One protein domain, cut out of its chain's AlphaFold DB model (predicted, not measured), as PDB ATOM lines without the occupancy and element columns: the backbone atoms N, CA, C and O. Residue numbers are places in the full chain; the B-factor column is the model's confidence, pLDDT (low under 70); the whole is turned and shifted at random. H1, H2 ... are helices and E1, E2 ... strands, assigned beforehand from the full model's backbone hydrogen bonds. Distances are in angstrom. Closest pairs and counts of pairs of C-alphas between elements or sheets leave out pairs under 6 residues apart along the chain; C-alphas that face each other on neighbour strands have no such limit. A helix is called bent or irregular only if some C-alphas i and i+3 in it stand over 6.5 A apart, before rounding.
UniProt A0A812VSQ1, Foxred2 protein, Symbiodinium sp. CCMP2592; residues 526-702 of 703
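AT A GLANCE: This is residues 526 to 702 of the 703 residues of the protein "Foxred2 protein" of Symbiodinium sp. CCMP2592 (UniProt A0A812VSQ1). A six-stranded antiparallel sheet, twisted and curled, has its two longest helices, H1 and H6, over one face, crossing at a steep tilt, while the short helix H3 packs on the opposite face. At one end of the longest axis the chain loops out to the tiny helix H4, far from the rest, and residues 534 to 553 form a long stretch with no named element. The printed part has 177 residues, with six named helices and six named strands in the order E1 H1 H2 E2 E3 H3 E4 H4 H5 E5 E6 H6; the sheet's order is E1 E3 E2 E4 E5 E6. The class is mixed, helices and strands, and the whole is compact, with a radius of gyration of the C-alphas of 16.4 A and spans of 55 by 38 by 28 A.

HOW THE PARTS SIT: E1, residues 527 to 533, is an edge strand, antiparallel to its neighbour E3, residues 589 to 599; N 530 and O 592 are within hydrogen-bond range at 2.9 A. H1, residues 554 to 566, is on the sheet at a height of 8.3 A, over E2, residues 577 to 585, and along the strands, at 3 degrees to E2 on the local plane. H1 touches H6, residues 679 to 700, opposite ways at a steep tilt of 53 degrees; the closest C-alphas, those of Leu 557 and Ser 686, are 6.6 A apart. H2, residues 569 to 572, is on the same face as H1; its closest C-alpha to E2 is that of Pro 570, 5.0 A from that of Gly 578. E2 and E3 form a hairpin, with N 593 and O 582 2.9 A apart, and E3 bends by 72 degrees at residue 596. H3, residues 600 to 606, is on the face opposite to H1; the C-alphas of Leu 600 and Leu 577, its closest to E2, are 5.8 A apart. E4, residues 611 to 618, is antiparallel to E2, with N 581 and O 613 2.8 A apart. E1, H1 with H2, and E2 make a split strand-helix-strand unit, two strands running the same way with another, here E3, between them in the sheet; E3, H3 and E4 make a second, with E2 between its strands in the sheet, and both crossovers are right-handed. H4, residues 625 to 628, is not on the sheet. H5, residues 639 to 644, is irregular, with C-alphas 640 and 643 7.9 A apart, and only just at the sheet's level, with a height of 3.6 A; Ala 642 and Trp 667 are its closest C-alphas to E6, residues 664 to 667, at 5.3 A. E5, residues 649 to 655, is antiparallel to E4, with N 614 and O 653 2.9 A apart, and forms a hairpin with E6, where N 652 and O 666 are 2.8 A apart. H6 is on the sheet, and the C-alphas of Phe 688 and His 666, its closest to E6, are 6.9 A apart. The sheet and its helices make three layers, with helices on both faces of the sheet: H1 and H6 on one face, H3 and H5 on the other. Every O i to N i+4 pair is within hydrogen-bond range in H1 and H3; H6 has 16 of 18, H5 has 0 of 2 but 2 of 3 O i to N i+3 pairs, and H2 and H4 are too short for an i+4 pair.

IN THESE COORDINATES: E1 begins at C-alpha 527, (86.351, -13.546, 168.967), and is 19.6 A long. H1 measures 18.2 A, E2 25.8 A, E3 27.9 A, E4 22.2 A and E5 19.9 A. H4, 6.0 A long, begins at C-alpha 625, (50.488, 2.883, 172.588). H6, 32.2 A long, ends at C-alpha 700, (92.289, 2.393, 151.620).

THE WHOLE: The two C-alphas farthest apart, those of Pro 587 and Gln 626, are 55.1 A apart. The printed part has no cut. The long links are E1 to H1, with 20 residues, and E6 to H6, with 11. The mean pLDDT of the printed part is 90.0; residues 536 to 549 and 700 to 702 are under 70.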
ATOM      1  N   PRO A 526      85.976 -12.894 173.612       94.94
ATOM      2  CA  PRO A 526      85.817 -14.035 172.718       94.94
ATOM      3  C   PRO A 526      85.534 -13.584 171.284       94.94
ATOM      4  O   PRO A 526      84.542 -12.895 171.030       94.94
ATOM      5  N   GLN A 527      86.420 -13.959 170.363       94.94
ATOM      6  CA  GLN A 527      86.351 -13.546 168.967       94.94
ATOM      7  C   GLN A 527      86.679 -14.701 168.026       94.94
ATOM      8  O   GLN A 527      87.470 -15.584 168.362       94.94
ATOM      9  N   ILE A 528      86.077 -14.664 166.842       96.12
ATOM     10  CA  ILE A 528      86.375 -15.567 165.729       96.12
ATOM     11  C   ILE A 528      86.925 -14.714 164.594       96.12
ATOM     12  O   ILE A 528      86.358 -13.665 164.290       96.12
ATOM     13  N   SER A 529      88.015 -15.161 163.977       94.94
ATOM     14  CA  SER A 529      88.674 -14.426 162.902       94.94
ATOM     15  C   SER A 529      88.703 -15.238 161.614       94.94
ATOM     16  O   SER A 529      89.010 -16.430 161.637       94.94
ATOM     17  N   TRP A 530      88.426 -14.580 160.490       93.56
ATOM     18  CA  TRP A 530      88.562 -15.147 159.150       93.56
ATOM     19  C   TRP A 530      89.438 -14.245 158.289       93.56
ATOM     20  O   TRP A 530      89.366 -13.021 158.384       93.56
ATOM     21  N   GLN A 531      90.236 -14.857 157.421       93.25
ATOM     22  CA  GLN A 531      91.006 -14.152 156.404       93.25
ATOM     23  C   GLN A 531      90.331 -14.365 155.056       93.25
ATOM     24  O   GLN A 531      90.168 -15.502 154.614       93.25
ATOM     25  N   VAL A 532      89.944 -13.271 154.410       89.19
ATOM     26  CA  VAL A 532      89.302 -13.283 153.098       89.19
ATOM     27  C   VAL A 532      90.314 -12.789 152.064       89.19
ATOM     28  O   VAL A 532      90.668 -11.608 152.088       89.19
ATOM     29  N   PRO A 533      90.825 -13.653 151.170       86.00
ATOM     30  CA  PRO A 533      91.716 -13.233 150.093       86.00
ATOM     31  C   PRO A 533      91.100 -12.101 149.266       86.00
ATOM     32  O   PRO A 533      89.944 -12.197 148.854       86.00
ATOM     33  N   LEU A 534      91.878 -11.057 148.963       80.31
ATOM     34  CA  LEU A 534      91.387  -9.920 148.164       80.31
ATOM     35  C   LEU A 534      90.996 -10.323 146.729       80.31
ATOM     36  O   LEU A 534      90.234  -9.623 146.071       80.31
ATOM     37  N   THR A 535      91.485 -11.468 146.246       71.81
ATOM     38  CA  THR A 535      91.090 -12.060 144.959       71.81
ATOM     39  C   THR A 535      89.691 -12.672 144.970       71.81
ATOM     40  O   THR A 535      89.120 -12.869 143.902       71.81
ATOM     41  N   LEU A 536      89.158 -13.006 146.150       67.19
ATOM     42  CA  LEU A 536      87.828 -13.597 146.314       67.19
ATOM     43  C   LEU A 536      86.761 -12.554 146.635       67.19
ATOM     44  O   LEU A 536      85.588 -12.829 146.420       67.19
ATOM     45  N   THR A 537      87.146 -11.368 147.117       64.62
ATOM     46  CA  THR A 537      86.185 -10.299 147.392       64.62
ATOM     47  C   THR A 537      85.628  -9.738 146.091       64.62
ATOM     48  O   THR A 537      86.393  -9.252 145.254       64.62
ATOM     49  N   CYS A 538      84.306  -9.727 145.945       63.94
ATOM     50  CA  CYS A 538      83.646  -9.025 144.850       63.94
ATOM     51  C   CYS A 538      83.952  -7.513 144.914       63.94
ATOM     52  O   CYS A 538      83.300  -6.753 145.638       63.94
ATOM     53  N   GLY A 539      84.946  -7.050 144.155       52.09
ATOM     54  CA  GLY A 539      85.220  -5.628 143.958       52.09
ATOM     55  C   GLY A 539      84.306  -5.007 142.897       52.09
ATOM     56  O   GLY A 539      83.706  -5.704 142.084       52.09
ATOM     57  N   ALA A 540      84.265  -3.674 142.825       45.28
ATOM     58  CA  ALA A 540      83.551  -2.940 141.768       45.28
ATOM     59  C   ALA A 540      84.022  -3.276 140.327       45.28
ATOM     60  O   ALA A 540      83.365  -2.874 139.371       45.28
ATOM     61  N   ALA A 541      85.143  -3.992 140.172       43.31
ATOM     62  CA  ALA A 541      85.743  -4.367 138.890       43.31
ATOM     63  C   ALA A 541      85.480  -5.825 138.454       43.31
ATOM     64  O   ALA A 541      85.603  -6.127 137.271       43.31
ATOM     65  N   THR A 542      85.090  -6.722 139.365       47.47
ATOM     66  CA  THR A 542      84.719  -8.113 139.055       47.47
ATOM     67  C   THR A 542      83.302  -8.317 139.566       47.47
ATOM     68  O   THR A 542      83.098  -8.575 140.753       47.47
ATOM     69  N   GLY A 543      82.312  -8.083 138.700       49.31
ATOM     70  CA  GLY A 543      80.905  -8.254 139.051       49.31
ATOM     71  C   GLY A 543      80.680  -9.618 139.702       49.31
ATOM     72  O   GLY A 543      81.198 -10.619 139.215       49.31
ATOM     73  N   CYS A 544      79.949  -9.663 140.821       55.44
ATOM     74  CA  CYS A 544      79.471 -10.945 141.329       55.44
ATOM     75  C   CYS A 544      78.509 -11.509 140.273       55.44
ATOM     76  O   CYS A 544      77.382 -11.023 140.148       55.44
ATOM     77  N   ASP A 545      78.951 -12.482 139.485       46.22
ATOM     78  CA  ASP A 545      78.083 -13.167 138.535       46.22
ATOM     79  C   ASP A 545      77.043 -13.990 139.324       46.22
ATOM     80  O   ASP A 545      77.398 -14.921 140.042       46.22
ATOM     81  N   GLY A 546      75.748 -13.650 139.230       63.53
ATOM     82  CA  GLY A 546      74.647 -14.452 139.798       63.53
ATOM     83  C   GLY A 546      73.927 -13.881 141.036       63.53
ATOM     84  O   GLY A 546      73.707 -12.676 141.155       63.53
ATOM     85  N   ASP A 547      73.470 -14.770 141.931       59.03
ATOM     86  CA  ASP A 547      72.551 -14.514 143.063       59.03
ATOM     87  C   ASP A 547      73.066 -13.527 144.137       59.03
ATOM     88  O   ASP A 547      72.320 -13.137 145.038       59.03
ATOM     89  N   GLY A 548      74.299 -13.033 144.001       61.50
ATOM     90  CA  GLY A 548      74.938 -12.090 144.916       61.50
ATOM     91  C   GLY A 548      75.687 -12.749 146.075       61.50
ATOM     92  O   GLY A 548      75.987 -12.055 147.050       61.50
ATOM     93  N   SER A 549      75.964 -14.053 145.996       64.69
ATOM     94  CA  SER A 549      76.878 -14.755 146.903       64.69
ATOM     95  C   SER A 549      78.344 -14.369 146.634       64.69
ATOM     96  O   SER A 549      78.789 -14.319 145.490       64.69
ATOM     97  N   ASP A 550      79.088 -14.054 147.698       75.94
ATOM     98  CA  ASP A 550      80.551 -13.907 147.679       75.94
ATOM     99  C   ASP A 550      81.128 -15.081 148.490       75.94
ATOM    100  O   ASP A 550      80.925 -15.127 149.711       75.94
ATOM    101  N   PRO A 551      81.823 -16.045 147.851       77.56
ATOM    102  CA  PRO A 551      82.370 -17.214 148.540       77.56
ATOM    103  C   PRO A 551      83.303 -16.858 149.705       77.56
ATOM    104  O   PRO A 551      83.411 -17.623 150.662       77.56
ATOM    105  N   GLY A 552      83.968 -15.699 149.644       83.19
ATOM    106  CA  GLY A 552      84.833 -15.197 150.704       83.19
ATOM    107  C   GLY A 552      84.072 -14.696 151.935       83.19
ATOM    108  O   GLY A 552      84.602 -14.761 153.044       83.19
ATOM    109  N   LEU A 553      82.830 -14.230 151.773       89.50
ATOM    110  CA  LEU A 553      81.989 -13.715 152.868       89.50
ATOM    111  C   LEU A 553      80.963 -14.722 153.390       89.50
ATOM    112  O   LEU A 553      80.314 -14.463 154.405       89.50
ATOM    113  N   GLU A 554      80.846 -15.875 152.742       90.12
ATOM    114  CA  GLU A 554      79.919 -16.941 153.109       90.12
ATOM    115  C   GLU A 554      80.032 -17.370 154.596       90.12
ATOM    116  O   GLU A 554      79.009 -17.395 155.284       90.12
ATOM    117  N   PRO A 555      81.235 -17.560 155.187       93.12
ATOM    118  CA  PRO A 555      81.348 -17.871 156.618       93.12
ATOM    119  C   PRO A 555      80.776 -16.780 157.538       93.12
ATOM    120  O   PRO A 555      80.181 -17.084 158.576       93.12
ATOM    121  N   LEU A 556      80.930 -15.505 157.162       94.56
ATOM    122  CA  LEU A 556      80.374 -14.385 157.921       94.56
ATOM    123  C   LEU A 556      78.846 -14.338 157.790       94.56
ATOM    124  O   LEU A 556      78.157 -14.093 158.783       94.56
ATOM    125  N   LEU A 557      78.314 -14.567 156.586       94.75
ATOM    126  CA  LEU A 557      76.875 -14.598 156.330       94.75
ATOM    127  C   LEU A 557      76.190 -15.699 157.151       94.75
ATOM    128  O   LEU A 557      75.198 -15.418 157.828       94.75
ATOM    129  N   GLU A 558      76.747 -16.913 157.158       94.88
ATOM    130  CA  GLU A 558      76.256 -18.026 157.980       94.88
ATOM    131  C   GLU A 558      76.315 -17.708 159.475       94.88
ATOM    132  O   GLU A 558      75.339 -17.931 160.196       94.88
ATOM    133  N   MET A 559      77.424 -17.127 159.953       96.38
ATOM    134  CA  MET A 559      77.541 -16.713 161.352       96.38
ATOM    135  C   MET A 559      76.452 -15.698 161.725       96.38
ATOM    136  O   MET A 559      75.749 -15.881 162.720       96.38
ATOM    137  N   LEU A 560      76.273 -14.647 160.916       97.19
ATOM    138  CA  LEU A 560      75.261 -13.615 161.145       97.19
ATOM    139  C   LEU A 560      73.851 -14.204 161.160       97.19
ATOM    140  O   LEU A 560      73.108 -13.962 162.110       97.19
ATOM    141  N   LEU A 561      73.478 -14.997 160.153       96.75
ATOM    142  CA  LEU A 561      72.145 -15.595 160.078       96.75
ATOM    143  C   LEU A 561      71.911 -16.588 161.221       96.75
ATOM    144  O   LEU A 561      70.853 -16.547 161.852       96.75
ATOM    145  N   SER A 562      72.891 -17.427 161.554       96.50
ATOM    146  CA  SER A 562      72.806 -18.353 162.688       96.50
ATOM    147  C   SER A 562      72.556 -17.609 164.001       96.50
ATOM    148  O   SER A 562      71.598 -17.914 164.725       96.50
ATOM    149  N   ARG A 563      73.350 -16.567 164.279       97.31
ATOM    150  CA  ARG A 563      73.238 -15.735 165.483       97.31
ATOM    151  C   ARG A 563      71.931 -14.942 165.514       97.31
ATOM    152  O   ARG A 563      71.212 -15.020 166.504       97.31
ATOM    153  N   ILE A 564      71.523 -14.291 164.426       97.75
ATOM    154  CA  ILE A 564      70.227 -13.591 164.329       97.75
ATOM    155  C   ILE A 564      69.056 -14.536 164.666       97.75
ATOM    156  O   ILE A 564      68.132 -14.175 165.402       97.75
ATOM    157  N   ASN A 565      69.117 -15.788 164.208       97.25
ATOM    158  CA  ASN A 565      68.063 -16.779 164.425       97.25
ATOM    159  C   ASN A 565      68.085 -17.464 165.801       97.25
ATOM    160  O   ASN A 565      67.104 -18.128 166.141       97.25
ATOM    161  N   SER A 566      69.164 -17.351 166.580       96.81
ATOM    162  CA  SER A 566      69.345 -18.134 167.815       96.81
ATOM    163  C   SER A 566      69.749 -17.317 169.041       96.81
ATOM    164  O   SER A 566      69.274 -17.617 170.133       96.81
ATOM    165  N   ALA A 567      70.539 -16.259 168.862       97.50
ATOM    166  CA  ALA A 567      71.159 -15.507 169.942       97.50
ATOM    167  C   ALA A 567      70.116 -14.910 170.886       97.50
ATOM    168  O   ALA A 567      69.177 -14.229 170.453       97.50
ATOM    169  N   SER A 568      70.283 -15.149 172.180       97.62
ATOM    170  CA  SER A 568      69.390 -14.615 173.209       97.62
ATOM    171  C   SER A 568      69.873 -13.295 173.807       97.62
ATOM    172  O   SER A 568      69.040 -12.451 174.129       97.62
ATOM    173  N   GLY A 569      71.185 -13.060 173.895       97.75
ATOM    174  CA  GLY A 569      71.747 -11.820 174.439       97.75
ATOM    175  C   GLY A 569      71.279 -10.562 173.700       97.75
ATOM    176  O   GLY A 569      70.605  -9.735 174.317       97.75
ATOM    177  N   PRO A 570      71.531 -10.425 172.383       97.75
ATOM    178  CA  PRO A 570      71.075  -9.274 171.598       97.75
ATOM    179  C   PRO A 570      69.548  -9.166 171.514       97.75
ATOM    180  O   PRO A 570      69.020  -8.079 171.306       97.75
ATOM    181  N   TYR A 571      68.825 -10.283 171.677       97.56
ATOM    182  CA  TYR A 571      67.361 -10.303 171.692       97.56
ATOM    183  C   TYR A 571      66.801  -9.670 172.972       97.56
ATOM    184  O   TYR A 571      65.898  -8.841 172.908       97.56
ATOM    185  N   GLN A 572      67.347 -10.037 174.137       96.88
ATOM    186  CA  GLN A 572      66.902  -9.496 175.428       96.88
ATOM    187  C   GLN A 572      67.452  -8.096 175.693       96.88
ATOM    188  O   GLN A 572      66.770  -7.268 176.290       96.88
ATOM    189  N   MET A 573      68.682  -7.840 175.250       97.31
ATOM    190  CA  MET A 573      69.389  -6.571 175.399       97.31
ATOM    191  C   MET A 573      69.378  -5.768 174.091       97.31
ATOM    192  O   MET A 573      70.401  -5.204 173.696       97.31
ATOM    193  N   PHE A 574      68.232  -5.740 173.405       96.25
ATOM    194  CA  PHE A 574      68.058  -5.047 172.129       96.25
ATOM    195  C   PHE A 574      68.532  -3.587 172.199       96.25
ATOM    196  O   PHE A 574      68.368  -2.914 173.221       96.25
ATOM    197  N   GLU A 575      69.178  -3.130 171.123       95.56
ATOM    198  CA  GLU A 575      69.870  -1.833 171.001       95.56
ATOM    199  C   GLU A 575      70.944  -1.523 172.068       95.56
ATOM    200  O   GLU A 575      71.486  -0.415 172.101       95.56
ATOM    201  N   PHE A 576      71.295  -2.486 172.925       96.69
ATOM    202  CA  PHE A 576      72.310  -2.325 173.966       96.69
ATOM    203  C   PHE A 576      73.483  -3.301 173.799       96.69
ATOM    204  O   PHE A 576      74.637  -2.859 173.802       96.69
ATOM    205  N   LEU A 577      73.200  -4.595 173.614       97.50
ATOM    206  CA  LEU A 577      74.170  -5.609 173.190       97.50
ATOM    207  C   LEU A 577      73.902  -6.004 171.736       97.50
ATOM    208  O   LEU A 577      72.753  -6.144 171.321       97.50
ATOM    209  N   GLY A 578      74.972  -6.236 170.991       97.69
ATOM    210  CA  GLY A 578      74.924  -6.757 169.628       97.69
ATOM    211  C   GLY A 578      76.140  -7.615 169.344       97.69
ATOM    212  O   GLY A 578      77.077  -7.624 170.146       97.69
ATOM    213  N   ASP A 579      76.149  -8.296 168.204       98.31
ATOM    214  CA  ASP A 579      77.407  -8.846 167.707       98.31
ATOM    215  C   ASP A 579      78.029  -7.885 166.692       98.31
ATOM    216  O   ASP A 579      77.353  -7.081 166.036       98.31
ATOM    217  N   MET A 580      79.350  -7.953 166.612       97.75
ATOM    218  CA  MET A 580      80.184  -6.954 165.968       97.75
ATOM    219  C   MET A 580      81.121  -7.612 164.968       97.75
ATOM    220  O   MET A 580      81.603  -8.714 165.210       97.75
ATOM    221  N   VAL A 581      81.438  -6.901 163.890       98.38
ATOM    222  CA  VAL A 581      82.486  -7.273 162.938       98.38
ATOM    223  C   VAL A 581      83.462  -6.114 162.810       98.38
ATOM    224  O   VAL A 581      83.060  -4.977 162.536       98.38
ATOM    225  N   LEU A 582      84.742  -6.395 163.017       98.00
ATOM    226  CA  LEU A 582      85.843  -5.495 162.701       98.00
ATOM    227  C   LEU A 582      86.471  -5.920 161.382       98.00
ATOM    228  O   LEU A 582      86.612  -7.114 161.122       98.00
ATOM    229  N   PHE A 583      86.855  -4.930 160.587       96.19
ATOM    230  CA  PHE A 583      87.520  -5.138 159.309       96.19
ATOM    231  C   PHE A 583      88.916  -4.533 159.367       96.19
ATOM    232  O   PHE A 583      89.069  -3.361 159.730       96.19
ATOM    233  N   GLU A 584      89.911  -5.321 158.985       93.81
ATOM    234  CA  GLU A 584      91.311  -4.920 158.961       93.81
ATOM    235  C   GLU A 584      91.946  -5.366 157.647       93.81
ATOM    236  O   GLU A 584      91.879  -6.533 157.269       93.81
ATOM    237  N   ILE A 585      92.488  -4.410 156.896       90.12
ATOM    238  CA  ILE A 585      93.043  -4.673 155.570       90.12
ATOM    239  C   ILE A 585      94.527  -4.982 155.712       90.12
ATOM    240  O   ILE A 585      95.287  -4.168 156.232       90.12
ATOM    241  N   HIS A 586      94.928  -6.127 155.169       90.25
ATOM    242  CA  HIS A 586      96.316  -6.537 155.005       90.25
ATOM    243  C   HIS A 586      96.668  -6.589 153.507       90.25
ATOM    244  O   HIS A 586      95.768  -6.672 152.670       90.25
ATOM    245  N   PRO A 587      97.961  -6.595 153.121       86.69
ATOM    246  CA  PRO A 587      98.362  -6.547 151.708       86.69
ATOM    247  C   PRO A 587      97.785  -7.656 150.809       86.69
ATOM    248  O   PRO A 587      97.627  -7.445 149.612       86.69
ATOM    249  N   ALA A 588      97.487  -8.835 151.365       86.44
ATOM    250  CA  ALA A 588      97.010  -9.998 150.607       86.44
ATOM    251  C   ALA A 588      95.566 -10.421 150.939       86.44
ATOM    252  O   ALA A 588      94.964 -11.201 150.198       86.44
ATOM    253  N   HIS A 589      95.009  -9.951 152.057       90.31
ATOM    254  CA  HIS A 589      93.706 -10.393 152.547       90.31
ATOM    255  C   HIS A 589      93.025  -9.322 153.401       90.31
ATOM    256  O   HIS A 589      93.669  -8.445 153.973       90.31
ATOM    257  N   LEU A 590      91.710  -9.436 153.522       92.31
ATOM    258  CA  LEU A 590      90.892  -8.726 154.489       92.31
ATOM    259  C   LEU A 590      90.680  -9.627 155.709       92.31
ATOM    260  O   LEU A 590      90.125 -10.718 155.587       92.31
ATOM    261  N   GLU A 591      91.114  -9.186 156.882       95.19
ATOM    262  CA  GLU A 591      90.820  -9.863 158.140       95.19
ATOM    263  C   GLU A 591      89.477  -9.379 158.699       95.19
ATOM    264  O   GLU A 591      89.229  -8.180 158.863       95.19
ATOM    265  N   LEU A 592      88.610 -10.341 159.002       96.12
ATOM    266  CA  LEU A 592      87.310 -10.143 159.625       96.12
ATOM    267  C   LEU A 592      87.360 -10.695 161.044       96.12
ATOM    268  O   LEU A 592      87.633 -11.880 161.213       96.12
ATOM    269  N   ARG A 593      87.053  -9.874 162.052       97.50
ATOM    270  CA  ARG A 593      86.971 -10.316 163.457       97.50
ATOM    271  C   ARG A 593      85.553 -10.166 163.982       97.50
ATOM    272  O   ARG A 593      85.037  -9.051 164.031       97.50
ATOM    273  N   TYR A 594      84.936 -11.273 164.375       98.25
ATOM    274  CA  TYR A 594      83.575 -11.345 164.898       98.25
ATOM    275  C   TYR A 594      83.572 -11.415 166.418       98.25
ATOM    276  O   TYR A 594      84.237 -12.277 166.987       98.25
ATOM    277  N   LEU A 595      82.802 -10.549 167.073       98.00
ATOM    278  CA  LEU A 595      82.678 -10.505 168.529       98.00
ATOM    279  C   LEU A 595      81.212 -10.610 168.938       98.00
ATOM    280  O   LEU A 595      80.389  -9.812 168.496       98.00
ATOM    281  N   GLU A 596      80.898 -11.544 169.830       97.00
ATOM    282  CA  GLU A 596      79.530 -11.757 170.311       97.00
ATOM    283  C   GLU A 596      79.177 -10.872 171.512       97.00
ATOM    284  O   GLU A 596      79.948 -10.780 172.473       97.00
ATOM    285  N   GLU A 597      77.960 -10.324 171.505       96.19
ATOM    286  CA  GLU A 597      77.298  -9.672 172.647       96.19
ATOM    287  C   GLU A 597      78.070  -8.520 173.295       96.19
ATOM    288  O   GLU A 597      78.104  -8.361 174.519       96.19
ATOM    289  N   VAL A 598      78.699  -7.692 172.471       97.19
ATOM    290  CA  VAL A 598      79.471  -6.543 172.938       97.19
ATOM    291  C   VAL A 598      78.529  -5.366 173.231       97.19
ATOM    292  O   VAL A 598      77.610  -5.103 172.447       97.19
ATOM    293  N   PRO A 599      78.746  -4.591 174.310       96.69
ATOM    294  CA  PRO A 599      77.992  -3.362 174.539       96.69
ATOM    295  C   PRO A 599      78.277  -2.331 173.447       96.69
ATOM    296  O   PRO A 599      79.426  -1.923 173.261       96.69
ATOM    297  N   LEU A 600      77.235  -1.850 172.761       96.38
ATOM    298  CA  LEU A 600      77.375  -0.993 171.574       96.38
ATOM    299  C   LEU A 600      78.219   0.256 171.851       96.38
ATOM    300  O   LEU A 600      79.135   0.590 171.100       96.38
ATOM    301  N   ARG A 601      77.940   0.942 172.966       95.50
ATOM    302  CA  ARG A 601      78.673   2.158 173.353       95.50
ATOM    303  C   ARG A 601      80.146   1.881 173.641       95.50
ATOM    304  O   ARG A 601      80.989   2.694 173.277       95.50
ATOM    305  N   HIS A 602      80.449   0.758 174.293       94.00
ATOM    306  CA  HIS A 602      81.827   0.354 174.567       94.00
ATOM    307  C   HIS A 602      82.557   0.022 173.258       94.00
ATOM    308  O   HIS A 602      83.635   0.553 173.010       94.00
ATOM    309  N   PHE A 603      81.930  -0.772 172.386       96.31
ATOM    310  CA  PHE A 603      82.482  -1.160 171.090       96.31
ATOM    311  C   PHE A 603      82.818   0.049 170.207       96.31
ATOM    312  O   PHE A 603      83.942   0.173 169.720       96.31
ATOM    313  N   HIS A 604      81.874   0.981 170.040       96.81
ATOM    314  CA  HIS A 604      82.089   2.172 169.216       96.81
ATOM    315  C   HIS A 604      83.137   3.126 169.791       96.81
ATOM    316  O   HIS A 604      83.852   3.760 169.019       96.81
ATOM    317  N   ALA A 605      83.242   3.230 171.119       95.06
ATOM    318  CA  ALA A 605      84.288   4.026 171.751       95.06
ATOM    319  C   ALA A 605      85.671   3.396 171.530       95.06
ATOM    320  O   ALA A 605      86.600   4.085 171.117       95.06
ATOM    321  N   ARG A 606      85.785   2.083 171.755       94.12
ATOM    322  CA  ARG A 606      87.047   1.345 171.680       94.12
ATOM    323  C   ARG A 606      87.600   1.248 170.263       94.12
ATOM    324  O   ARG A 606      88.773   1.515 170.041       94.12
ATOM    325  N   TYR A 607      86.758   0.884 169.302       96.56
ATOM    326  CA  TYR A 607      87.189   0.595 167.935       96.56
ATOM    327  C   TYR A 607      86.916   1.753 166.977       96.56
ATOM    328  O   TYR A 607      86.785   1.528 165.775       96.56
ATOM    329  N   LYS A 608      86.817   2.995 167.486       96.81
ATOM    330  CA  LYS A 608      86.448   4.194 166.710       96.81
ATOM    331  C   LYS A 608      87.334   4.413 165.476       96.81
ATOM    332  O   LYS A 608      86.847   4.910 164.463       96.81
ATOM    333  N   SER A 609      88.605   4.033 165.523       96.12
ATOM    334  CA  SER A 609      89.549   4.158 164.405       96.12
ATOM    335  C   SER A 609      89.408   3.082 163.323       96.12
ATOM    336  O   SER A 609      90.023   3.217 162.276       96.12
ATOM    337  N   MET A 610      88.614   2.033 163.540       96.38
ATOM    338  CA  MET A 610      88.488   0.904 162.609       96.38
ATOM    339  C   MET A 610      87.203   0.964 161.778       96.38
ATOM    340  O   MET A 610      86.249   1.645 162.145       96.38
ATOM    341  N   SER A 611      87.140   0.202 160.688       97.44
ATOM    342  CA  SER A 611      85.872  -0.124 160.028       97.44
ATOM    343  C   SER A 611      85.084  -1.111 160.889       97.44
ATOM    344  O   SER A 611      85.631  -2.107 161.363       97.44
ATOM    345  N   ARG A 612      83.798  -0.829 161.115       97.81
ATOM    346  CA  ARG A 612      82.950  -1.562 162.067       97.81
ATOM    347  C   ARG A 612      81.585  -1.874 161.465       97.81
ATOM    348  O   ARG A 612      80.926  -0.977 160.951       97.81
ATOM    349  N   LEU A 613      81.106  -3.100 161.630       98.50
ATOM    350  CA  LEU A 613      79.714  -3.487 161.398       98.50
ATOM    351  C   LEU A 613      79.116  -3.975 162.716       98.50
ATOM    352  O   LEU A 613      79.760  -4.708 163.457       98.50
ATOM    353  N   THR A 614      77.888  -3.572 163.011       98.38
ATOM    354  CA  THR A 614      77.158  -4.010 164.208       98.38
ATOM    355  C   THR A 614      75.812  -4.572 163.801       98.38
ATOM    356  O   THR A 614      75.175  -3.977 162.928       98.38
ATOM    357  N   TRP A 615      75.333  -5.622 164.464       97.62
ATOM    358  CA  TRP A 615      73.936  -6.038 164.357       97.62
ATOM    359  C   TRP A 615      73.259  -6.106 165.728       97.62
ATOM    360  O   TRP A 615      73.839  -6.586 166.701       97.62
ATOM    361  N   VAL A 616      72.026  -5.601 165.799       98.38
ATOM    362  CA  VAL A 616      71.179  -5.613 167.002       98.38
ATOM    363  C   VAL A 616      69.736  -5.922 166.646       98.38
ATOM    364  O   VAL A 616      69.304  -5.685 165.519       98.38
ATOM    365  N   PHE A 617      68.966  -6.381 167.629       98.06
ATOM    366  CA  PHE A 617      67.515  -6.259 167.570       98.06
ATOM    367  C   PHE A 617      67.074  -4.842 167.933       98.06
ATOM    368  O   PHE A 617      67.750  -4.163 168.711       98.06
ATOM    369  N   ARG A 618      65.924  -4.421 167.400       95.88
ATOM    370  CA  ARG A 618      65.245  -3.179 167.782       95.88
ATOM    371  C   ARG A 618      63.742  -3.231 167.522       95.88
ATOM    372  O   ARG A 618      63.288  -4.002 166.681       95.88
ATOM    373  N   TYR A 619      63.000  -2.368 168.204       94.75
ATOM    374  CA  TYR A 619      61.652  -1.965 167.798       94.75
ATOM    375  C   TYR A 619      61.729  -0.678 166.961       94.75
ATOM    376  O   TYR A 619      62.748   0.020 166.961       94.75
ATOM    377  N   SER A 620      60.655  -0.349 166.244       93.38
ATOM    378  CA  SER A 620      60.497   0.994 165.676       93.38
ATOM    379  C   SER A 620      60.291   2.023 166.783       93.38
ATOM    380  O   SER A 620      59.511   1.804 167.711       93.38
ATOM    381  N   ASP A 621      60.902   3.197 166.621       90.69
ATOM    382  CA  ASP A 621      60.782   4.335 167.542       90.69
ATOM    383  C   ASP A 621      59.364   4.925 167.596       90.69
ATOM    384  O   ASP A 621      59.134   5.853 168.356       90.69
ATOM    385  N   SER A 622      58.428   4.412 166.790       90.25
ATOM    386  CA  SER A 622      57.008   4.800 166.773       90.25
ATOM    387  C   SER A 622      56.060   3.667 167.180       90.25
ATOM    388  O   SER A 622      54.839   3.811 167.090       90.25
ATOM    389  N   PHE A 623      56.588   2.488 167.512       92.94
ATOM    390  CA  PHE A 623      55.774   1.325 167.836       92.94
ATOM    391  C   PHE A 623      55.503   1.299 169.338       92.94
ATOM    392  O   PHE A 623      56.319   0.820 170.118       92.94
ATOM    393  N   HIS A 624      54.398   1.930 169.736       91.88
ATOM    394  CA  HIS A 624      53.918   1.998 171.117       91.88
ATOM    395  C   HIS A 624      52.435   2.400 171.158       91.88
ATOM    396  O   HIS A 624      51.831   2.727 170.134       91.88
ATOM    397  N   GLY A 625      51.840   2.373 172.351       91.00
ATOM    398  CA  GLY A 625      50.488   2.883 172.588       91.00
ATOM    399  C   GLY A 625      49.419   2.078 171.848       91.00
ATOM    400  O   GLY A 625      49.494   0.849 171.761       91.00
ATOM    401  N   GLN A 626      48.412   2.768 171.309       86.69
ATOM    402  CA  GLN A 626      47.295   2.135 170.592       86.69
ATOM    403  C   GLN A 626      47.747   1.364 169.343       86.69
ATOM    404  O   GLN A 626      47.162   0.333 169.010       86.69
ATOM    405  N   LYS A 627      48.836   1.802 168.694       89.44
ATOM    406  CA  LYS A 627      49.385   1.158 167.492       89.44
ATOM    407  C   LYS A 627      49.766  -0.307 167.726       89.44
ATOM    408  O   LYS A 627      49.704  -1.089 166.785       89.44
ATOM    409  N   VAL A 628      50.112  -0.700 168.958       91.31
ATOM    410  CA  VAL A 628      50.537  -2.079 169.264       91.31
ATOM    411  C   VAL A 628      49.426  -3.105 169.038       91.31
ATOM    412  O   VAL A 628      49.702  -4.212 168.578       91.31
ATOM    413  N   LEU A 629      48.178  -2.745 169.342       91.06
ATOM    414  CA  LEU A 629      47.018  -3.624 169.156       91.06
ATOM    415  C   LEU A 629      46.164  -3.242 167.939       91.06
ATOM    416  O   LEU A 629      45.239  -3.973 167.599       91.06
ATOM    417  N   GLY A 630      46.467  -2.120 167.282       89.00
ATOM    418  CA  GLY A 630      45.727  -1.623 166.126       89.00
ATOM    419  C   GLY A 630      46.196  -2.176 164.775       89.00
ATOM    420  O   GLY A 630      47.006  -3.106 164.674       89.00
ATOM    421  N   ASP A 631      45.697  -1.549 163.711       86.31
ATOM    422  CA  ASP A 631      45.989  -1.929 162.322       86.31
ATOM    423  C   ASP A 631      47.449  -1.672 161.933       86.31
ATOM    424  O   ASP A 631      48.039  -2.425 161.163       86.31
ATOM    425  N   GLY A 632      48.078  -0.661 162.536       85.00
ATOM    426  CA  GLY A 632      49.481  -0.311 162.307       85.00
ATOM    427  C   GLY A 632      50.499  -1.200 163.027       85.00
ATOM    428  O   GLY A 632      51.663  -0.806 163.110       85.00
ATOM    429  N   ARG A 633      50.099  -2.348 163.596       89.81
ATOM    430  CA  ARG A 633      51.005  -3.190 164.397       89.81
ATOM    431  C   ARG A 633      52.096  -3.876 163.575       89.81
ATOM    432  O   ARG A 633      53.201  -4.058 164.074       89.81
ATOM    433  N   VAL A 634      51.790  -4.215 162.322       90.69
ATOM    434  CA  VAL A 634      52.751  -4.738 161.343       90.69
ATOM    435  C   VAL A 634      53.208  -3.563 160.486       90.69
ATOM    436  O   VAL A 634      52.397  -2.895 159.850       90.69
ATOM    437  N   GLY A 635      54.495  -3.258 160.536       90.62
ATOM    438  CA  GLY A 635      55.142  -2.211 159.759       90.62
ATOM    439  C   GLY A 635      55.603  -2.659 158.377       90.62
ATOM    440  O   GLY A 635      55.512  -1.875 157.431       90.62
ATOM    441  N   ALA A 636      56.061  -3.906 158.234       93.31
ATOM    442  CA  ALA A 636      56.542  -4.433 156.962       93.31
ATOM    443  C   ALA A 636      56.249  -5.930 156.809       93.31
ATOM    444  O   ALA A 636      56.396  -6.709 157.743       93.31
ATOM    445  N   THR A 637      55.878  -6.335 155.595       91.19
ATOM    446  CA  THR A 637      55.699  -7.749 155.205       91.19
ATOM    447  C   THR A 637      56.557  -8.144 154.004       91.19
ATOM    448  O   THR A 637      56.546  -9.298 153.589       91.19
ATOM    449  N   ARG A 638      57.288  -7.186 153.422       92.31
ATOM    450  CA  ARG A 638      58.120  -7.365 152.228       92.31
ATOM    451  C   ARG A 638      59.535  -6.892 152.514       92.31
ATOM    452  O   ARG A 638      59.715  -5.873 153.180       92.31
ATOM    453  N   VAL A 639      60.528  -7.577 151.954       91.94
ATOM    454  CA  VAL A 639      61.941  -7.314 152.269       91.94
ATOM    455  C   VAL A 639      62.413  -5.929 151.834       91.94
ATOM    456  O   VAL A 639      63.150  -5.277 152.571       91.94
ATOM    457  N   GLN A 640      61.922  -5.401 150.710       92.62
ATOM    458  CA  GLN A 640      62.238  -4.029 150.291       92.62
ATOM    459  C   GLN A 640      61.778  -2.959 151.301       92.62
ATOM    460  O   GLN A 640      62.361  -1.879 151.376       92.62
ATOM    461  N   ASP A 641      60.765  -3.275 152.111       95.38
ATOM    462  CA  ASP A 641      60.186  -2.378 153.109       95.38
ATOM    463  C   ASP A 641      60.700  -2.667 154.528       95.38
ATOM    464  O   ASP A 641      60.214  -2.057 155.475       95.38
ATOM    465  N   ALA A 642      61.691  -3.554 154.709       96.00
ATOM    466  CA  ALA A 642      62.140  -4.019 156.028       96.00
ATOM    467  C   ALA A 642      62.528  -2.887 157.000       96.00
ATOM    468  O   ALA A 642      62.333  -3.015 158.206       96.00
ATOM    469  N   HIS A 643      63.000  -1.749 156.482       95.44
ATOM    470  CA  HIS A 643      63.306  -0.534 157.251       95.44
ATOM    471  C   HIS A 643      62.087   0.097 157.954       95.44
ATOM    472  O   HIS A 643      62.254   0.953 158.821       95.44
ATOM    473  N   ARG A 644      60.866  -0.306 157.581       95.62
ATOM    474  CA  ARG A 644      59.586   0.140 158.157       95.62
ATOM    475  C   ARG A 644      59.029  -0.826 159.205       95.62
ATOM    476  O   ARG A 644      57.951  -0.557 159.731       95.62
ATOM    477  N   SER A 645      59.725  -1.928 159.494       96.19
ATOM    478  CA  SER A 645      59.326  -2.912 160.510       96.19
ATOM    479  C   SER A 645      59.077  -2.238 161.863       96.19
ATOM    480  O   SER A 645      59.831  -1.357 162.277       96.19
ATOM    481  N   ASN A 646      58.010  -2.640 162.553       94.56
ATOM    482  CA  ASN A 646      57.569  -2.043 163.813       94.56
ATOM    483  C   ASN A 646      57.987  -2.872 165.034       94.56
ATOM    484  O   ASN A 646      58.561  -2.343 165.988       94.56
ATOM    485  N   PHE A 647      57.680  -4.162 164.995       93.81
ATOM    486  CA  PHE A 647      57.979  -5.187 165.978       93.81
ATOM    487  C   PHE A 647      59.486  -5.458 166.075       93.81
ATOM    488  O   PHE A 647      60.287  -4.866 165.354       93.81
ATOM    489  N   LEU A 648      59.894  -6.332 166.996       95.38
ATOM    490  CA  LEU A 648      61.304  -6.621 167.241       95.38
ATOM    491  C   LEU A 648      61.940  -7.265 166.000       95.38
ATOM    492  O   LEU A 648      61.549  -8.366 165.613       95.38
ATOM    493  N   HIS A 649      62.920  -6.598 165.391       97.06
ATOM    494  CA  HIS A 649      63.564  -7.061 164.159       97.06
ATOM    495  C   HIS A 649      65.075  -6.763 164.142       97.06
ATOM    496  O   HIS A 649      65.527  -5.850 164.843       97.06
ATOM    497  N   PRO A 650      65.876  -7.529 163.379       98.00
ATOM    498  CA  PRO A 650      67.308  -7.289 163.244       98.00
ATOM    499  C   PRO A 650      67.613  -6.066 162.372       98.00
ATOM    500  O   PRO A 650      67.034  -5.878 161.299       98.00
ATOM    501  N   MET A 651      68.599  -5.280 162.793       98.00
ATOM    502  CA  MET A 651      69.181  -4.190 162.016       98.00
ATOM    503  C   MET A 651      70.707  -4.266 162.077       98.00
ATOM    504  O   MET A 651      71.298  -4.329 163.156       98.00
ATOM    505  N   LEU A 652      71.338  -4.202 160.906       98.62
ATOM    506  CA  LEU A 652      72.776  -4.067 160.730       98.62
ATOM    507  C   LEU A 652      73.144  -2.622 160.390       98.62
ATOM    508  O   LEU A 652      72.431  -1.945 159.647       98.62
ATOM    509  N   ALA A 653      74.281  -2.157 160.901       98.56
ATOM    510  CA  ALA A 653      74.779  -0.803 160.689       98.56
ATOM    511  C   ALA A 653      76.304  -0.792 160.513       98.56
ATOM    512  O   ALA A 653      77.035  -1.291 161.370       98.56
ATOM    513  N   PHE A 654      76.776  -0.220 159.403       98.62
ATOM    514  CA  PHE A 654      78.198  -0.087 159.079       98.62
ATOM    515  C   PHE A 654      78.707   1.331 159.351       98.62
ATOM    516  O   PHE A 654      78.061   2.317 158.987       98.62
ATOM    517  N   PHE A 655      79.889   1.417 159.957       98.19
ATOM    518  CA  PHE A 655      80.565   2.647 160.343       98.19
ATOM    519  C   PHE A 655      82.015   2.610 159.835       98.19
ATOM    520  O   PHE A 655      82.777   1.738 160.264       98.19
ATOM    521  N   PRO A 656      82.432   3.557 158.980       96.75
ATOM    522  CA  PRO A 656      83.832   3.680 158.594       96.75
ATOM    523  C   PRO A 656      84.704   4.218 159.753       96.75
ATOM    524  O   PRO A 656      84.174   4.672 160.784       96.75
ATOM    525  N   PRO A 657      86.042   4.196 159.602       96.44
ATOM    526  CA  PRO A 657      86.979   4.779 160.557       96.44
ATOM    527  C   PRO A 657      86.593   6.210 160.948       96.44
ATOM    528  O   PRO A 657      86.233   7.033 160.113       96.44
ATOM    529  N   GLY A 658      86.612   6.507 162.245       95.75
ATOM    530  CA  GLY A 658      86.276   7.815 162.813       95.75
ATOM    531  C   GLY A 658      84.781   8.157 162.873       95.75
ATOM    532  O   GLY A 658      84.402   9.022 163.667       95.75
ATOM    533  N   ALA A 659      83.920   7.478 162.105       95.62
ATOM    534  CA  ALA A 659      82.512   7.850 161.976       95.62
ATOM    535  C   ALA A 659      81.678   7.559 163.231       95.62
ATOM    536  O   ALA A 659      81.701   6.459 163.788       95.62
ATOM    537  N   VAL A 660      80.886   8.557 163.636       94.56
ATOM    538  CA  VAL A 660      79.936   8.462 164.759       94.56
ATOM    539  C   VAL A 660      78.595   7.873 164.313       94.56
ATOM    540  O   VAL A 660      77.973   7.125 165.060       94.56
ATOM    541  N   ASN A 661      78.168   8.175 163.085       96.50
ATOM    542  CA  ASN A 661      76.919   7.690 162.505       96.50
ATOM    543  C   ASN A 661      77.191   6.615 161.452       96.50
ATOM    544  O   ASN A 661      78.192   6.679 160.737       96.50
ATOM    545  N   ALA A 662      76.275   5.654 161.334       97.19
ATOM    546  CA  ALA A 662      76.364   4.620 160.314       97.19
ATOM    547  C   ALA A 662      76.134   5.211 158.917       97.19
ATOM    548  O   ALA A 662      75.170   5.960 158.716       97.19
ATOM    549  N   THR A 663      76.982   4.836 157.960       97.38
ATOM    550  CA  THR A 663      76.879   5.249 156.550       97.38
ATOM    551  C   THR A 663      76.006   4.306 155.735       97.38
ATOM    552  O   THR A 663      75.396   4.726 154.757       97.38
ATOM    553  N   MET A 664      75.898   3.043 156.153       97.88
ATOM    554  CA  MET A 664      75.022   2.053 155.532       97.88
ATOM    555  C   MET A 664      74.270   1.263 156.598       97.88
ATOM    556  O   MET A 664      74.785   1.016 157.691       97.88
ATOM    557  N   ARG A 665      73.038   0.865 156.274       98.12
ATOM    558  CA  ARG A 665      72.178   0.056 157.139       98.12
ATOM    559  C   ARG A 665      71.442  -1.004 156.329       98.12
ATOM    560  O   ARG A 665      71.161  -0.798 155.148       98.12
ATOM    561  N   HIS A 666      71.121  -2.107 156.986       97.69
ATOM    562  CA  HIS A 666      70.289  -3.173 156.444       97.69
ATOM    563  C   HIS A 666      69.336  -3.674 157.521       97.69
ATOM    564  O   HIS A 666      69.699  -3.729 158.693       97.69
ATOM    565  N   TRP A 667      68.123  -4.028 157.118       97.56
ATOM    566  CA  TRP A 667      67.075  -4.503 158.009       97.56
ATOM    567  C   TRP A 667      66.561  -5.825 157.483       97.56
ATOM    568  O   TRP A 667      66.405  -5.985 156.273       97.56
ATOM    569  N   LEU A 668      66.251  -6.721 158.409       97.38
ATOM    570  CA  LEU A 668      65.447  -7.894 158.121       97.38
ATOM    571  C   LEU A 668      64.010  -7.605 158.566       97.38
ATOM    572  O   LEU A 668      63.794  -6.875 159.535       97.38
ATOM    573  N   VAL A 669      63.034  -8.122 157.819       96.38
ATOM    574  CA  VAL A 669      61.608  -7.879 158.093       96.38
ATOM    575  C   VAL A 669      61.251  -8.466 159.455       96.38
ATOM    576  O   VAL A 669      61.735  -9.531 159.821       96.38
ATOM    577  N   GLU A 670      60.416  -7.782 160.227       94.19
ATOM    578  CA  GLU A 670      59.870  -8.342 161.464       94.19
ATOM    579  C   GLU A 670      59.210  -9.718 161.267       94.19
ATOM    580  O   GLU A 670      58.428  -9.930 160.345       94.19
ATOM    581  N   ASP A 671      59.488 -10.650 162.181       93.31
ATOM    582  CA  ASP A 671      58.874 -11.977 162.186       93.31
ATOM    583  C   ASP A 671      58.568 -12.416 163.622       93.31
ATOM    584  O   ASP A 671      59.453 -12.511 164.477       93.31
ATOM    585  N   VAL A 672      57.301 -12.745 163.873       90.19
ATOM    586  CA  VAL A 672      56.804 -13.258 165.158       90.19
ATOM    587  C   VAL A 672      57.486 -14.573 165.545       90.19
ATOM    588  O   VAL A 672      57.694 -14.835 166.731       90.19
ATOM    589  N   PHE A 673      57.853 -15.408 164.571       91.56
ATOM    590  CA  PHE A 673      58.553 -16.670 164.819       91.56
ATOM    591  C   PHE A 673      60.068 -16.511 164.888       91.56
ATOM    592  O   PHE A 673      60.765 -17.483 165.213       91.56
ATOM    593  N   THR A 674      60.581 -15.306 164.637       93.12
ATOM    594  CA  THR A 674      62.006 -14.974 164.656       93.12
ATOM    595  C   THR A 674      62.826 -15.936 163.783       93.12
ATOM    596  O   THR A 674      63.739 -16.622 164.263       93.12
ATOM    597  N   GLN A 675      62.404 -16.075 162.523       92.38
ATOM    598  CA  GLN A 675      63.030 -16.887 161.483       92.38
ATOM    599  C   GLN A 675      63.432 -16.013 160.308       92.38
ATOM    600  O   GLN A 675      62.596 -15.479 159.594       92.38
ATOM    601  N   TRP A 676      64.735 -15.948 160.081       95.00
ATOM    602  CA  TRP A 676      65.335 -15.208 158.982       95.00
ATOM    603  C   TRP A 676      66.270 -16.135 158.231       95.00
ATOM    604  O   TRP A 676      67.477 -16.154 158.473       95.00
ATOM    605  N   ARG A 677      65.688 -17.031 157.442       89.31
ATOM    606  CA  ARG A 677      66.412 -18.081 156.708       89.31
ATOM    607  C   ARG A 677      65.984 -18.166 155.253       89.31
ATOM    608  O   ARG A 677      66.567 -18.949 154.507       89.31
ATOM    609  N   ALA A 678      64.953 -17.422 154.858       90.62
ATOM    610  CA  ALA A 678      64.471 -17.480 153.495       90.62
ATOM    611  C   ALA A 678      65.540 -16.908 152.549       90.62
ATOM    612  O   ALA A 678      66.336 -16.056 152.961       90.62
ATOM    613  N   PRO A 679      65.551 -17.316 151.267       89.75
ATOM    614  CA  PRO A 679      66.367 -16.654 150.252       89.75
ATOM    615  C   PRO A 679      66.170 -15.131 150.250       89.75
ATOM    616  O   PRO A 679      67.136 -14.386 150.096       89.75
ATOM    617  N   ASP A 680      64.943 -14.686 150.527       89.81
ATOM    618  CA  ASP A 680      64.566 -13.278 150.639       89.81
ATOM    619  C   ASP A 680      65.243 -12.555 151.817       89.81
ATOM    620  O   ASP A 680      65.472 -11.355 151.726       89.81
ATOM    621  N   ASP A 681      65.638 -13.249 152.886       91.94
ATOM    622  CA  ASP A 681      66.457 -12.672 153.963       91.94
ATOM    623  C   ASP A 681      67.948 -12.703 153.597       91.94
ATOM    624  O   ASP A 681      68.691 -11.736 153.776       91.94
ATOM    625  N   ARG A 682      68.387 -13.852 153.074       93.00
ATOM    626  CA  ARG A 682      69.794 -14.181 152.846       93.00
ATOM    627  C   ARG A 682      70.414 -13.361 151.720       93.00
ATOM    628  O   ARG A 682      71.478 -12.773 151.907       93.00
ATOM    629  N   VAL A 683      69.779 -13.334 150.549       91.12
ATOM    630  CA  VAL A 683      70.335 -12.703 149.342       91.12
ATOM    631  C   VAL A 683      70.525 -11.191 149.540       91.12
ATOM    632  O   VAL A 683      71.613 -10.682 149.246       91.12
ATOM    633  N   PRO A 684      69.544 -10.437 150.077       92.94
ATOM    634  CA  PRO A 684      69.727  -9.015 150.356       92.94
ATOM    635  C   PRO A 684      70.802  -8.730 151.408       92.94
ATOM    636  O   PRO A 684      71.543  -7.753 151.253       92.94
ATOM    637  N   LEU A 685      70.928  -9.580 152.434       94.56
ATOM    638  CA  LEU A 685      71.990  -9.464 153.432       94.56
ATOM    639  C   LEU A 685      73.371  -9.699 152.804       94.56
ATOM    640  O   LEU A 685      74.267  -8.883 153.013       94.56
ATOM    641  N   SER A 686      73.529 -10.731 151.969       92.50
ATOM    642  CA  SER A 686      74.768 -10.993 151.218       92.50
ATOM    643  C   SER A 686      75.181  -9.782 150.373       92.50
ATOM    644  O   SER A 686      76.275  -9.237 150.516       92.50
ATOM    645  N   LYS A 687      74.248  -9.243 149.575       90.69
ATOM    646  CA  LYS A 687      74.491  -8.043 148.754       90.69
ATOM    647  C   LYS A 687      74.821  -6.805 149.591       90.69
ATOM    648  O   LYS A 687      75.549  -5.919 149.140       90.69
ATOM    649  N   PHE A 688      74.277  -6.691 150.801       94.00
ATOM    650  CA  PHE A 688      74.665  -5.639 151.736       94.00
ATOM    651  C   PHE A 688      76.105  -5.819 152.237       94.00
ATOM    652  O   PHE A 688      76.851  -4.841 152.225       94.00
ATOM    653  N   LEU A 689      76.515  -7.037 152.602       93.69
ATOM    654  CA  LEU A 689      77.888  -7.327 153.025       93.69
ATOM    655  C   LEU A 689      78.906  -7.039 151.913       93.69
ATOM    656  O   LEU A 689      79.913  -6.387 152.186       93.69
ATOM    657  N   ASN A 690      78.603  -7.385 150.658       89.75
ATOM    658  CA  ASN A 690      79.468  -7.057 149.514       89.75
ATOM    659  C   ASN A 690      79.679  -5.540 149.382       89.75
ATOM    660  O   ASN A 690      80.799  -5.072 149.192       89.75
ATOM    661  N   ARG A 691      78.616  -4.738 149.559       91.12
ATOM    662  CA  ARG A 691      78.725  -3.266 149.563       91.12
ATOM    663  C   ARG A 691      79.544  -2.740 150.741       91.12
ATOM    664  O   ARG A 691      80.298  -1.784 150.571       91.12
ATOM    665  N   VAL A 692      79.409  -3.352 151.919       93.81
ATOM    666  CA  VAL A 692      80.230  -3.027 153.094       93.81
ATOM    667  C   VAL A 692      81.707  -3.276 152.798       93.81
ATOM    668  O   VAL A 692      82.511  -2.365 152.975       93.81
ATOM    669  N   VAL A 693      82.062  -4.454 152.283       91.38
ATOM    670  CA  VAL A 693      83.451  -4.807 151.957       91.38
ATOM    671  C   VAL A 693      84.019  -3.917 150.857       91.38
ATOM    672  O   VAL A 693      85.108  -3.375 151.028       91.38
ATOM    673  N   ALA A 694      83.265  -3.650 149.789       88.06
ATOM    674  CA  ALA A 694      83.685  -2.710 148.750       88.06
ATOM    675  C   ALA A 694      83.964  -1.306 149.322       88.06
ATOM    676  O   ALA A 694      84.949  -0.666 148.958       88.06
ATOM    677  N   SER A 695      83.137  -0.833 150.264       90.12
ATOM    678  CA  SER A 695      83.392   0.430 150.961       90.12
ATOM    679  C   SER A 695      84.659   0.373 151.811       90.12
ATOM    680  O   SER A 695      85.381   1.361 151.851       90.12
ATOM    681  N   VAL A 696      84.926  -0.742 152.493       90.81
ATOM    682  CA  VAL A 696      86.138  -0.922 153.303       90.81
ATOM    683  C   VAL A 696      87.390  -0.863 152.422       90.81
ATOM    684  O   VAL A 696      88.302  -0.107 152.743       90.81
ATOM    685  N   LEU A 697      87.399  -1.563 151.283       87.38
ATOM    686  CA  LEU A 697      88.527  -1.591 150.341       87.38
ATOM    687  C   LEU A 697      88.770  -0.238 149.643       87.38
ATOM    688  O   LEU A 697      89.916   0.147 149.410       87.38
ATOM    689  N   ASN A 698      87.712   0.522 149.345       83.94
ATOM    690  CA  ASN A 698      87.840   1.848 148.726       83.94
ATOM    691  C   ASN A 698      88.362   2.928 149.690       83.94
ATOM    692  O   ASN A 698      88.968   3.909 149.262       83.94
ATOM    693  N   LEU A 699      88.146   2.772 150.999       76.31
ATOM    694  CA  LEU A 699      88.676   3.711 151.996       76.31
ATOM    695  C   LEU A 699      90.208   3.655 152.093       76.31
ATOM    696  O   LEU A 699      90.818   4.617 152.540       76.31
ATOM    697  N   THR A 700      90.828   2.560 151.651       58.22
ATOM    698  CA  THR A 700      92.289   2.393 151.620       58.22
ATOM    699  C   THR A 700      92.938   2.748 150.293       58.22
ATOM    700  O   THR A 700      94.132   2.989 150.284       58.22
ATOM    701  N   SER A 701      92.197   2.820 149.183       56.22
ATOM    702  CA  SER A 701      92.743   3.290 147.896       56.22
ATOM    703  C   SER A 701      92.827   4.822 147.787       56.22
ATOM    704  O   SER A 701      93.289   5.345 146.776       56.22
ATOM    705  N   SER A 702      92.369   5.535 148.822       43.06
ATOM    706  CA  SER A 702      92.439   6.999 148.970       43.06
ATOM    707  C   SER A 702      93.451   7.463 150.033       43.06
ATOM    708  O   SER A 702      93.577   8.669 150.261       43.06
TER     709      SER A 702